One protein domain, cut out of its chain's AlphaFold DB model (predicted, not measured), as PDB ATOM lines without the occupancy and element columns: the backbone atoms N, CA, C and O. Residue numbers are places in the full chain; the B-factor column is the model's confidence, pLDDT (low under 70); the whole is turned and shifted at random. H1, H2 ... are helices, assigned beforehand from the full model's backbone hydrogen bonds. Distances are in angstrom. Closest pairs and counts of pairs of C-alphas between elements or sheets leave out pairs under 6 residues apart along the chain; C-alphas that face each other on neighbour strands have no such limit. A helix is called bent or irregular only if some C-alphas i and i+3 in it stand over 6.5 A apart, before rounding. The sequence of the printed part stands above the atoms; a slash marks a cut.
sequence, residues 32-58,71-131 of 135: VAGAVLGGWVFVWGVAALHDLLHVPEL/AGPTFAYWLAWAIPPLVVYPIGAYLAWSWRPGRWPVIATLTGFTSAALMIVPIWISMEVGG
ATOM      1  N   VAL A  32      10.738  39.126  -6.733       98.62
ATOM      2  CA  VAL A  32      11.868  39.883  -6.171       98.62
ATOM      3  C   VAL A  32      11.800  39.911  -4.646       98.62
ATOM      4  O   VAL A  32      12.805  39.637  -3.990       98.62
ATOM      5  N   ALA A  33      10.628  40.181  -4.068       98.44
ATOM      6  CA  ALA A  33      10.435  40.181  -2.620       98.44
ATOM      7  C   ALA A  33      10.765  38.813  -2.005       98.44
ATOM      8  O   ALA A  33      11.444  38.737  -0.985       98.44
ATOM      9  N   GLY A  34      10.345  37.734  -2.666       98.50
ATOM     10  CA  GLY A  34      10.668  36.363  -2.293       98.50
ATOM     11  C   GLY A  34      12.165  36.087  -2.290       98.50
ATOM     12  O   GLY A  34      12.691  35.556  -1.314       98.50
ATOM     13  N   ALA A  35      12.863  36.481  -3.356       98.56
ATOM     14  CA  ALA A  35      14.307  36.291  -3.469       98.56
ATOM     15  C   ALA A  35      15.082  37.081  -2.403       98.56
ATOM     16  O   ALA A  35      15.990  36.536  -1.779       98.56
ATOM     17  N   VAL A  36      14.689  38.334  -2.142       98.50
ATOM     18  CA  VAL A  36      15.278  39.163  -1.076       98.50
ATOM     19  C   VAL A  36      15.032  38.542   0.297       98.50
ATOM     20  O   VAL A  36      15.966  38.434   1.090       98.50
ATOM     21  N   LEU A  37      13.806  38.083   0.569       98.38
ATOM     22  CA  LEU A  37      13.473  37.386   1.811       98.38
ATOM     23  C   LEU A  37      14.301  36.107   1.969       98.38
ATOM     24  O   LEU A  37      14.849  35.873   3.041       98.38
ATOM     25  N   GLY A  38      14.424  35.300   0.912       97.75
ATOM     26  CA  GLY A  38      15.247  34.092   0.912       97.75
ATOM     27  C   GLY A  38      16.708  34.410   1.213       97.75
ATOM     28  O   GLY A  38      17.281  33.830   2.131       97.75
ATOM     29  N   GLY A  39      17.283  35.395   0.520       97.69
ATOM     30  CA  GLY A  39      18.639  35.868   0.788       97.69
ATOM     31  C   GLY A  39      18.834  36.301   2.238       97.69
ATOM     32  O   GLY A  39      19.752  35.834   2.905       97.69
ATOM     33  N   TRP A  40      17.934  37.134   2.759       98.12
ATOM     34  CA  TRP A  40      18.003  37.599   4.142       98.12
ATOM     35  C   TRP A  40      17.910  36.450   5.156       98.12
ATOM     36  O   TRP A  40      18.725  36.360   6.072       98.12
ATOM     37  N   VAL A  41      16.932  35.558   4.993       97.94
ATOM     38  CA  VAL A  41      16.668  34.469   5.941       97.94
ATOM     39  C   VAL A  41      17.785  33.427   5.936       97.94
ATOM     40  O   VAL A  41      18.173  32.972   7.008       97.94
ATOM     41  N   PHE A  42      18.335  33.063   4.778       96.31
ATOM     42  CA  PHE A  42      19.409  32.066   4.729       96.31
ATOM     43  C   PHE A  42      20.781  32.625   5.111       96.31
ATOM     44  O   PHE A  42      21.589  31.875   5.640       96.31
ATOM     45  N   VAL A  43      21.036  33.923   4.918       94.62
ATOM     46  CA  VAL A  43      22.300  34.546   5.351       94.62
ATOM     47  C   VAL A  43      22.275  34.880   6.843       94.62
ATOM     48  O   VAL A  43      23.194  34.524   7.571       94.62
ATOM     49  N   TRP A  44      21.224  35.549   7.320       96.75
ATOM     50  CA  TRP A  44      21.167  36.054   8.697       96.75
ATOM     51  C   TRP A  44      20.305  35.192   9.613       96.75
ATOM     52  O   TRP A  44      20.644  34.982  10.776       96.75
ATOM     53  N   GLY A  45      19.185  34.680   9.105       96.06
ATOM     54  CA  GLY A  45      18.254  33.874   9.895       96.06
ATOM     55  C   GLY A  45      18.846  32.528  10.309       96.06
ATOM     56  O   GLY A  45      18.689  32.132  11.460       96.06
ATOM     57  N   VAL A  46      19.567  31.849   9.414       96.19
ATOM     58  CA  VAL A  46      20.246  30.584   9.747       96.19
ATOM     59  C   VAL A  46      21.353  30.802  10.774       96.19
ATOM     60  O   VAL A  46      21.425  30.037  11.727       96.19
ATOM     61  N   ALA A  47      22.141  31.875  10.656       95.31
ATOM     62  CA  ALA A  47      23.140  32.227  11.667       95.31
ATOM     63  C   ALA A  47      22.492  32.438  13.049       95.31
ATOM     64  O   ALA A  47      22.894  31.813  14.025       95.31
ATOM     65  N   ALA A  48      21.405  33.213  13.115       97.31
ATOM     66  CA  ALA A  48      20.666  33.410  14.362       97.31
ATOM     67  C   ALA A  48      20.071  32.100  14.921       97.31
ATOM     68  O   ALA A  48      19.986  31.922  16.136       97.31
ATOM     69  N   LEU A  49      19.653  31.173  14.053       96.56
ATOM     70  CA  LEU A  49      19.174  29.851  14.459       96.56
ATOM     71  C   LEU A  49      20.306  28.945  14.949       96.56
ATOM     72  O   LEU A  49      20.082  28.190  15.892       96.56
ATOM     73  N   HIS A  50      21.498  29.019  14.355       95.06
ATOM     74  CA  HIS A  50      22.680  28.319  14.857       95.06
ATOM     75  C   HIS A  50      23.008  28.767  16.281       95.06
ATOM     76  O   HIS A  50      23.156  27.913  17.158       95.06
ATOM     77  N   ASP A  51      23.008  30.078  16.529       96.12
ATOM     78  CA  ASP A  51      23.240  30.645  17.861       96.12
ATOM     79  C   ASP A  51      22.160  30.197  18.854       96.12
ATOM     80  O   ASP A  51      22.459  29.698  19.939       96.12
ATOM     81  N   LEU A  52      20.883  30.307  18.467       97.38
ATOM     82  CA  LEU A  52      19.747  29.934  19.314       97.38
ATOM     83  C   LEU A  52      19.753  28.444  19.683       97.38
ATOM     84  O   LEU A  52      19.447  28.070  20.818       97.38
ATOM     85  N   LEU A  53      20.079  27.581  18.721       96.19
ATOM     86  CA  LEU A  53      20.109  26.131  18.898       96.19
ATOM     87  C   LEU A  53      21.445  25.628  19.459       96.19
ATOM     88  O   LEU A  53      21.594  24.417  19.633       96.19
ATOM     89  N   HIS A  54      22.385  26.530  19.770       94.81
ATOM     90  CA  HIS A  54      23.734  26.210  20.244       94.81
ATOM     91  C   HIS A  54      24.420  25.174  19.341       94.81
ATOM     92  O   HIS A  54      24.992  24.188  19.815       94.81
ATOM     93  N   VAL A  55      24.298  25.360  18.023       91.06
ATOM     94  CA  VAL A  55      24.894  24.457  17.036       91.06
ATOM     95  C   VAL A  55      26.416  24.525  17.184       91.06
ATOM     96  O   VAL A  55      26.978  25.610  17.055       91.06
ATOM     97  N   PRO A  56      27.100  23.398  17.461       87.00
ATOM     98  CA  PRO A  56      28.551  23.394  17.560       87.00
ATOM     99  C   PRO A  56      29.185  23.835  16.243       87.00
ATOM    100  O   PRO A  56      28.732  23.415  15.174       87.00
ATOM    101  N   GLU A  57      30.254  24.625  16.325       83.81
ATOM    102  CA  GLU A  57      31.048  24.981  15.152       83.81
ATOM    103  C   GLU A  57      31.554  23.710  14.460       83.81
ATOM    104  O   GLU A  57      32.109  22.800  15.090       83.81
ATOM    105  N   LEU A  58      31.322  23.623  13.150       81.25
ATOM    106  CA  LEU A  58      31.792  22.497  12.358       81.25
ATOM    107  C   LEU A  58      33.308  22.587  12.197       81.25
ATOM    108  O   LEU A  58      33.861  23.651  11.932       81.25
ATOM    109  N   ALA A  71      32.785  15.543  16.018       70.25
ATOM    110  CA  ALA A  71      31.374  15.447  15.663       70.25
ATOM    111  C   ALA A  71      31.104  15.953  14.231       70.25
ATOM    112  O   ALA A  71      31.616  16.987  13.798       70.25
ATOM    113  N   GLY A  72      30.292  15.201  13.487       79.62
ATOM    114  CA  GLY A  72      29.735  15.641  12.208       79.62
ATOM    115  C   GLY A  72      28.605  16.667  12.378       79.62
ATOM    116  O   GLY A  72      28.290  17.057  13.506       79.62
ATOM    117  N   PRO A  73      27.955  17.075  11.271       85.69
ATOM    118  CA  PRO A  73      26.759  17.909  11.320       85.69
ATOM    119  C   PRO A  73      25.701  17.298  12.242       85.69
ATOM    120  O   PRO A  73      25.264  16.162  12.050       85.69
ATOM    121  N   THR A  74      25.317  18.046  13.273       90.56
ATOM    122  CA  THR A  74      24.354  17.587  14.278       90.56
ATOM    123  C   THR A  74      22.923  17.670  13.745       90.56
ATOM    124  O   THR A  74      22.642  18.321  12.741       90.56
ATOM    125  N   PHE A  75      21.967  17.053  14.443       92.62
ATOM    126  CA  PHE A  75      20.549  17.257  14.131       92.62
ATOM    127  C   PHE A  75      20.145  18.740  14.225       92.62
ATOM    128  O   PHE A  75      19.394  19.222  13.382       92.62
ATOM    129  N   ALA A  76      20.676  19.474  15.211       93.56
ATOM    130  CA  ALA A  76      20.402  20.898  15.395       93.56
ATOM    131  C   ALA A  76      20.880  21.745  14.202       93.56
ATOM    132  O   ALA A  76      20.173  22.664  13.795       93.56
ATOM    133  N   TYR A  77      22.020  21.384  13.599       94.06
ATOM    134  CA  TYR A  77      22.505  21.996  12.359       94.06
ATOM    135  C   TYR A  77      21.479  21.851  11.228       94.06
ATOM    136  O   TYR A  77      21.015  22.840  10.666       94.06
ATOM    137  N   TRP A  78      21.036  20.624  10.939       95.06
ATOM    138  CA  TRP A  78      20.037  20.391   9.887       95.06
ATOM    139  C   TRP A  78      18.697  21.064  10.189       95.06
ATOM    140  O   TRP A  78      18.022  21.550   9.281       95.06
ATOM    141  N   LEU A  79      18.320  21.122  11.467       96.50
ATOM    142  CA  LEU A  79      17.098  21.780  11.900       96.50
ATOM    143  C   LEU A  79      17.140  23.290  11.633       96.50
ATOM    144  O   LEU A  79      16.144  23.836  11.161       96.50
ATOM    145  N   ALA A  80      18.276  23.956  11.859       96.56
ATOM    146  CA  ALA A  80      18.435  25.382  11.570       96.56
ATOM    147  C   ALA A  80      18.201  25.709  10.086       96.56
ATOM    148  O   ALA A  80      17.528  26.690   9.772       96.56
ATOM    149  N   TRP A  81      18.664  24.849   9.176       96.25
ATOM    150  CA  TRP A  81      18.400  24.980   7.737       96.25
ATOM    151  C   TRP A  81      16.948  24.662   7.351       96.25
ATOM    152  O   TRP A  81      16.413  25.248   6.407       96.25
ATOM    153  N   ALA A  82      16.294  23.746   8.070       97.00
ATOM    154  CA  ALA A  82      14.924  23.320   7.785       97.00
ATOM    155  C   ALA A  82      13.852  24.279   8.331       97.00
ATOM    156  O   ALA A  82      12.772  24.376   7.748       97.00
ATOM    157  N   ILE A  83      14.114  24.998   9.425       97.75
ATOM    158  CA  ILE A  83      13.136  25.915  10.038       97.75
ATOM    159  C   ILE A  83      12.641  26.986   9.048       97.75
ATOM    160  O   ILE A  83      11.423  27.137   8.932       97.75
ATOM    161  N   PRO A  84      13.501  27.696   8.288       97.62
ATOM    162  CA  PRO A  84      13.052  28.689   7.318       97.62
ATOM    163  C   PRO A  84      11.968  28.209   6.338       97.62
ATOM    164  O   PRO A  84      10.882  28.800   6.340       97.62
ATOM    165  N   PRO A  85      12.167  27.145   5.532       97.56
ATOM    166  CA  PRO A  85      11.112  26.670   4.639       97.56
ATOM    167  C   PRO A  85       9.892  26.137   5.402       97.56
ATOM    168  O   PRO A  85       8.767  26.324   4.938       97.56
ATOM    169  N   LEU A  86      10.082  25.526   6.579       98.00
ATOM    170  CA  LEU A  86       8.979  25.039   7.414       98.00
ATOM    171  C   LEU A  86       8.099  26.162   7.974       98.00
ATOM    172  O   LEU A  86       6.940  25.909   8.281       98.00
ATOM    173  N   VAL A  87       8.606  27.389   8.090       98.00
ATOM    174  CA  VAL A  87       7.815  28.558   8.503       98.00
ATOM    175  C   VAL A  87       7.230  29.278   7.290       98.00
ATOM    176  O   VAL A  87       6.039  29.594   7.263       98.00
ATOM    177  N   VAL A  88       8.044  29.515   6.258       98.12
ATOM    178  CA  VAL A  88       7.648  30.319   5.093       98.12
ATOM    179  C   VAL A  88       6.576  29.621   4.258       98.12
ATOM    180  O   VAL A  88       5.602  30.268   3.867       98.12
ATOM    181  N   TYR A  89       6.693  28.312   4.006       98.19
ATOM    182  CA  TYR A  89       5.727  27.623   3.147       98.19
ATOM    183  C   TYR A  89       4.327  27.523   3.755       98.19
ATOM    184  O   TYR A  89       3.383  27.826   3.028       98.19
ATOM    185  N   PRO A  90       4.123  27.165   5.038       98.50
ATOM    186  CA  PRO A  90       2.779  27.153   5.612       98.50
ATOM    187  C   PRO A  90       2.127  28.535   5.633       98.50
ATOM    188  O   PRO A  90       0.948  28.651   5.298       98.50
ATOM    189  N   ILE A  91       2.887  29.590   5.953       98.12
ATOM    190  CA  ILE A  91       2.381  30.969   5.918       98.12
ATOM    191  C   ILE A  91       1.989  31.345   4.486       98.12
ATOM    192  O   ILE A  91       0.877  31.816   4.253       98.12
ATOM    193  N   GLY A  92       2.864  31.096   3.512       97.44
ATOM    194  CA  GLY A  92       2.581  31.388   2.109       97.44
ATOM    195  C   GLY A  92       1.415  30.571   1.553       97.44
ATOM    196  O   GLY A  92       0.564  31.120   0.859       97.44
ATOM    197  N   ALA A  93       1.313  29.288   1.899       97.44
ATOM    198  CA  ALA A  93       0.193  28.432   1.513       97.44
ATOM    199  C   ALA A  93      -1.128  28.942   2.106       97.44
ATOM    200  O   ALA A  93      -2.128  29.037   1.393       97.44
ATOM    201  N   TYR A  94      -1.122  29.339   3.381       98.19
ATOM    202  CA  TYR A  94      -2.278  29.947   4.029       98.19
ATOM    203  C   TYR A  94      -2.689  31.265   3.356       98.19
ATOM    204  O   TYR A  94      -3.874  31.475   3.093       98.19
ATOM    205  N   LEU A  95      -1.734  32.139   3.019       97.12
ATOM    206  CA  LEU A  95      -2.004  33.400   2.318       97.12
ATOM    207  C   LEU A  95      -2.541  33.166   0.902       97.12
ATOM    208  O   LEU A  95      -3.531  33.780   0.517       97.12
ATOM    209  N   ALA A  96      -1.947  32.243   0.146       96.31
ATOM    210  CA  ALA A  96      -2.411  31.894  -1.195       96.31
ATOM    211  C   ALA A  96      -3.832  31.305  -1.179       96.31
ATOM    212  O   ALA A  96      -4.617  31.555  -2.096       96.31
ATOM    213  N   TRP A  97      -4.169  30.539  -0.137       97.06
ATOM    214  CA  TRP A  97      -5.499  29.961   0.051       97.06
ATOM    215  C   TRP A  97      -6.546  30.999   0.473       97.06
ATOM    216  O   TRP A  97      -7.627  31.072  -0.116       97.06
ATOM    217  N   SER A  98      -6.237  31.798   1.497       97.44
ATOM    218  CA  SER A  98      -7.167  32.769   2.086       97.44
ATOM    219  C   SER A  98      -7.386  33.995   1.197       97.44
ATOM    220  O   SER A  98      -8.497  34.522   1.142       97.44
ATOM    221  N   TRP A  99      -6.368  34.419   0.440       95.19
ATOM    222  CA  TRP A  99      -6.417  35.617  -0.393       95.19
ATOM    223  C   TRP A  99      -6.406  35.287  -1.890       95.19
ATOM    224  O   TRP A  99      -5.409  35.436  -2.596       95.19
ATOM    225  N   ARG A 100      -7.572  34.880  -2.408       91.62
ATOM    226  CA  ARG A 100      -7.750  34.495  -3.821       91.62
ATOM    227  C   ARG A 100      -7.250  35.520  -4.856       91.62
ATOM    228  O   ARG A 100      -6.576  35.074  -5.787       91.62
ATOM    229  N   PRO A 101      -7.533  36.838  -4.754       89.56
ATOM    230  CA  PRO A 101      -7.035  37.794  -5.745       89.56
ATOM    231  C   PRO A 101      -5.514  38.007  -5.648       89.56
ATOM    232  O   PRO A 101      -4.875  38.249  -6.667       89.56
ATOM    233  N   GLY A 102      -4.912  37.833  -4.466       90.88
ATOM    234  CA  GLY A 102      -3.465  37.953  -4.245       90.88
ATOM    235  C   GLY A 102      -2.668  36.657  -4.429       90.88
ATOM    236  O   GLY A 102      -1.465  36.638  -4.170       90.88
ATOM    237  N   ARG A 103      -3.293  35.560  -4.883       95.75
ATOM    238  CA  ARG A 103      -2.640  34.241  -4.947       95.75
ATOM    239  C   ARG A 103      -1.376  34.225  -5.810       95.75
ATOM    240  O   ARG A 103      -0.407  33.569  -5.452       95.75
ATOM    241  N   TRP A 104      -1.379  34.937  -6.938       96.56
ATOM    242  CA  TRP A 104      -0.279  34.891  -7.902       96.56
ATOM    243  C   TRP A 104       0.976  35.612  -7.399       96.56
ATOM    244  O   TRP A 104       2.042  35.000  -7.455       96.56
ATOM    245  N   PRO A 105       0.884  36.826  -6.823       96.62
ATOM    246  CA  PRO A 105       2.013  37.443  -6.126       96.62
ATOM    247  C   PRO A 105       2.562  36.600  -4.971       96.62
ATOM    248  O   PRO A 105       3.777  36.512  -4.805       96.62
ATOM    249  N   VAL A 106       1.696  35.934  -4.194       97.69
ATOM    250  CA  VAL A 106       2.137  35.040  -3.107       97.69
ATOM    251  C   VAL A 106       2.901  33.837  -3.663       97.69
ATOM    252  O   VAL A 106       3.993  33.539  -3.186       97.69
ATOM    253  N   ILE A 107       2.377  33.180  -4.702       97.94
ATOM    254  CA  ILE A 107       3.067  32.072  -5.378       97.94
ATOM    255  C   ILE A 107       4.412  32.546  -5.934       97.94
ATOM    256  O   ILE A 107       5.420  31.887  -5.702       97.94
ATOM    257  N   ALA A 108       4.453  33.706  -6.593       98.12
ATOM    258  CA  ALA A 108       5.690  34.283  -7.109       98.12
ATOM    259  C   ALA A 108       6.706  34.566  -5.990       98.12
ATOM    260  O   ALA A 108       7.885  34.264  -6.145       98.12
ATOM    261  N   THR A 109       6.246  35.058  -4.837       98.56
ATOM    262  CA  THR A 109       7.080  35.248  -3.639       98.56
ATOM    263  C   THR A 109       7.664  33.930  -3.149       98.56
ATOM    264  O   THR A 109       8.864  33.843  -2.898       98.56
ATOM    265  N   LEU A 110       6.853  32.875  -3.061       98.50
ATOM    266  CA  LEU A 110       7.349  31.551  -2.688       98.50
ATOM    267  C   LEU A 110       8.365  31.027  -3.705       98.50
ATOM    268  O   LEU A 110       9.412  30.540  -3.300       98.50
ATOM    269  N   THR A 111       8.113  31.197  -5.006       98.62
ATOM    270  CA  THR A 111       9.065  30.827  -6.060       98.62
ATOM    271  C   THR A 111      10.390  31.567  -5.903       98.62
ATOM    272  O   THR A 111      11.438  30.930  -5.914       98.62
ATOM    273  N   GLY A 112      10.359  32.887  -5.701       98.50
ATOM    274  CA  GLY A 112      11.564  33.691  -5.502       98.50
ATOM    275  C   GLY A 112      12.355  33.253  -4.270       98.50
ATOM    276  O   GLY A 112      13.574  33.095  -4.342       98.50
ATOM    277  N   PHE A 113      11.656  32.976  -3.165       98.56
ATOM    278  CA  PHE A 113      12.255  32.438  -1.943       98.56
ATOM    279  C   PHE A 113      12.937  31.090  -2.195       98.56
ATOM    280  O   PHE A 113      14.101  30.916  -1.834       98.56
ATOM    281  N   THR A 114      12.253  30.152  -2.861       98.50
ATOM    282  CA  THR A 114      12.811  28.840  -3.212       98.50
ATOM    283  C   THR A 114      14.027  28.970  -4.126       98.50
ATOM    284  O   THR A 114      15.026  28.295  -3.898       98.50
ATOM    285  N   SER A 115      13.981  29.840  -5.138       98.44
ATOM    286  CA  SER A 115      15.115  30.075  -6.037       98.44
ATOM    287  C   SER A 115      16.340  30.584  -5.277       98.44
ATOM    288  O   SER A 115      17.427  30.035  -5.451       98.44
ATOM    289  N   ALA A 116      16.172  31.569  -4.390       97.75
ATOM    290  CA  ALA A 116      17.264  32.059  -3.549       97.75
ATOM    291  C   ALA A 116      17.801  30.962  -2.614       97.75
ATOM    292  O   ALA A 116      19.014  30.794  -2.505       97.75
ATOM    293  N   ALA A 117      16.917  30.169  -2.003       96.88
ATOM    294  CA  ALA A 117      17.299  29.041  -1.155       96.88
ATOM    295  C   ALA A 117      18.159  28.017  -1.914       96.88
ATOM    296  O   ALA A 117      19.230  27.642  -1.449       96.88
ATOM    297  N   LEU A 118      17.719  27.603  -3.106       96.81
ATOM    298  CA  LEU A 118      18.426  26.623  -3.936       96.81
ATOM    299  C   LEU A 118      19.786  27.125  -4.430       96.81
ATOM    300  O   LEU A 118      20.663  26.311  -4.700       96.81
ATOM    301  N   MET A 119      19.974  28.440  -4.546       96.94
ATOM    302  CA  MET A 119      21.274  29.021  -4.883       96.94
ATOM    303  C   MET A 119      22.190  29.136  -3.661       96.94
ATOM    304  O   MET A 119      23.362  28.792  -3.748       96.94
ATOM    305  N   ILE A 120      21.677  29.620  -2.528       94.88
ATOM    306  CA  ILE A 120      22.496  29.966  -1.358       94.88
ATOM    307  C   ILE A 120      22.829  28.731  -0.523       94.88
ATOM    308  O   ILE A 120      23.993  28.517  -0.195       94.88
ATOM    309  N   VAL A 121      21.829  27.908  -0.196       95.31
ATOM    310  CA  VAL A 121      21.967  26.803   0.765       95.31
ATOM    311  C   VAL A 121      23.050  25.801   0.345       95.31
ATOM    312  O   VAL A 121      23.917  25.517   1.169       95.31
ATOM    313  N   PRO A 122      23.101  25.294  -0.906       93.62
ATOM    314  CA  PRO A 122      24.131  24.323  -1.284       93.62
ATOM    315  C   PRO A 122      25.545  24.907  -1.233       93.62
ATOM    316  O   PRO A 122      26.471  24.225  -0.804       93.62
ATOM    317  N   ILE A 123      25.710  26.172  -1.639       92.88
ATOM    318  CA  ILE A 123      27.003  26.868  -1.603       92.88
ATOM    319  C   ILE A 123      27.458  27.029  -0.152       92.88
ATOM    320  O   ILE A 123      28.602  26.720   0.176       92.88
ATOM    321  N   TRP A 124      26.555  27.466   0.725       92.62
ATOM    322  CA  TRP A 124      26.856  27.711   2.131       92.62
ATOM    323  C   TRP A 124      27.192  26.427   2.889       92.62
ATOM    324  O   TRP A 124      28.246  26.340   3.512       92.62
ATOM    325  N   ILE A 125      26.368  25.387   2.739       90.62
ATOM    326  CA  ILE A 125      26.632  24.069   3.329       90.62
ATOM    327  C   ILE A 125      27.943  23.489   2.785       90.62
ATOM    328  O   ILE A 125      28.714  22.904   3.541       90.62
ATOM    329  N   SER A 126      28.243  23.669   1.495       87.62
ATOM    330  CA  SER A 126      29.513  23.209   0.928       87.62
ATOM    331  C   SER A 126      30.717  23.939   1.525       87.62
ATOM    332  O   SER A 126      31.747  23.300   1.729       87.62
ATOM    333  N   MET A 127      30.612  25.241   1.811       86.38
ATOM    334  CA  MET A 127      31.669  25.987   2.508       86.38
ATOM    335  C   MET A 127      31.861  25.487   3.945       86.38
ATOM    336  O   MET A 127      32.998  25.349   4.391       86.38
ATOM    337  N   GLU A 128      30.771  25.186   4.652       85.31
ATOM    338  CA  GLU A 128      30.790  24.775   6.062       85.31
ATOM    339  C   GLU A 128      31.226  23.319   6.277       85.31
ATOM    340  O   GLU A 128      31.938  23.013   7.233       85.31
ATOM    341  N   VAL A 129      30.787  22.398   5.415       80.00
ATOM    342  CA  VAL A 129      31.038  20.954   5.568       80.00
ATOM    343  C   VAL A 129      32.255  20.499   4.764       80.00
ATOM    344  O   VAL A 129      32.941  19.567   5.179       80.00
ATOM    345  N   GLY A 130      32.499  21.126   3.610       68.94
ATOM    346  CA  GLY A 130      33.478  20.665   2.630       68.94
ATOM    347  C   GLY A 130      34.904  21.134   2.882       68.94
ATOM    348  O   GLY A 130      35.807  20.405   2.504       68.94
ATOM    349  N   GLY A 131      35.110  22.297   3.515       57.12
ATOM    350  CA  GLY A 131      36.431  22.919   3.666       57.12
ATOM    351  C   GLY A 131      37.119  23.139   2.309       57.12
ATOM    352  O   GLY A 131      37.644  22.215   1.706       57.12
TER     353      GLY A 131
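What this domain is: This is residues 32 to 58 and 71 to 131 of the 135 residues of an uncharacterized protein of Rhodococcus cavernicola (UniProt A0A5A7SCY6). Two long helices, H2 and the bent H3, fold back on each other as a slender helical hairpin that draws together near its turn, residues 99 to 102, and spreads away from it, while H1 packs slantwise across one side, from H3a to the first part of H2. H3b, the second arm of H3, runs on beyond H3a and touches no helix, and the whole outline is a rod. The printed part has 88 residues with three named helices, H1, H2 and H3 along the chain, and no named strand; its class is all helix. It is only just compact, close to loose, with a radius of gyration of the C-alphas of 14.5 A and spans of 49 by 21 by 16 A.

Where its parts are: The longest helix is H3, residues 103 to 130, which was assigned as one helix by its hydrogen bonds but is bent: C-alphas 119 and 122 are 6.6 A apart. Its arm H3a, residues 103 to 119, is 24.5 A long and begins at C-alpha 103 at (-2.640, 34.241, -4.947). Its arm H3b, residues 122 to 130, ends at C-alpha 130 at (33.478, 20.665, 2.630). H2, residues 75 to 98, is 34.0 A long, with a kink of 35 degrees near residue 82; it is only just irregular, C-alphas 81 and 84 being 6.52 A apart. H1, residues 32 to 52, is 28.5 A long and begins at C-alpha 32 at (11.868, 39.883, -6.171). H1 has a kink of 32 degrees near residue 43 and is neither bent nor irregular, but only just: C-alphas 43 and 46 are 6.3 A apart.

How they stand to each other: H3a and H3b stand at a shallow tilt of 30 degrees. H2 and H3a form a helical hairpin, opposite ways at a shallow tilt of 17 degrees. They touch with residues 88 to 97 of H2 and 103 to 110 of H3a alone, and their closest C-alphas are those of Ala 96 and Arg 103, 4.4 A apart. H1 touches H3a, the same way at a steep tilt of 55 degrees; the closest C-alphas, of Gly 34 and Thr 109, are 4.0 A apart. H1 touches H2 with residues 41 to 50 alone, on residues 76 to 84 of H2, opposite ways at 37 degrees, a tilt only just steep; the closest C-alphas, of Leu 49 and Ala 80, are 5.4 A apart. H3b is apart from H1 and H2. Every O i to N i+4 pair is within hydrogen-bond range in H3a and H3b, against 15 of 17 in H1 and 17 of 20 in H2.

The domain as a whole: The C-alphas farthest apart, of Ala 71 and Pro 101, are 49.3 A apart. Residues 59 to 70, in the link from H1 to H2, are not printed, and C-alphas 58 and 71 are 7.8 A apart across the cut. The link from H2 to H3 is tight. The mean pLDDT of the printed part is 94.1, and residues 130 to 131 are under 70.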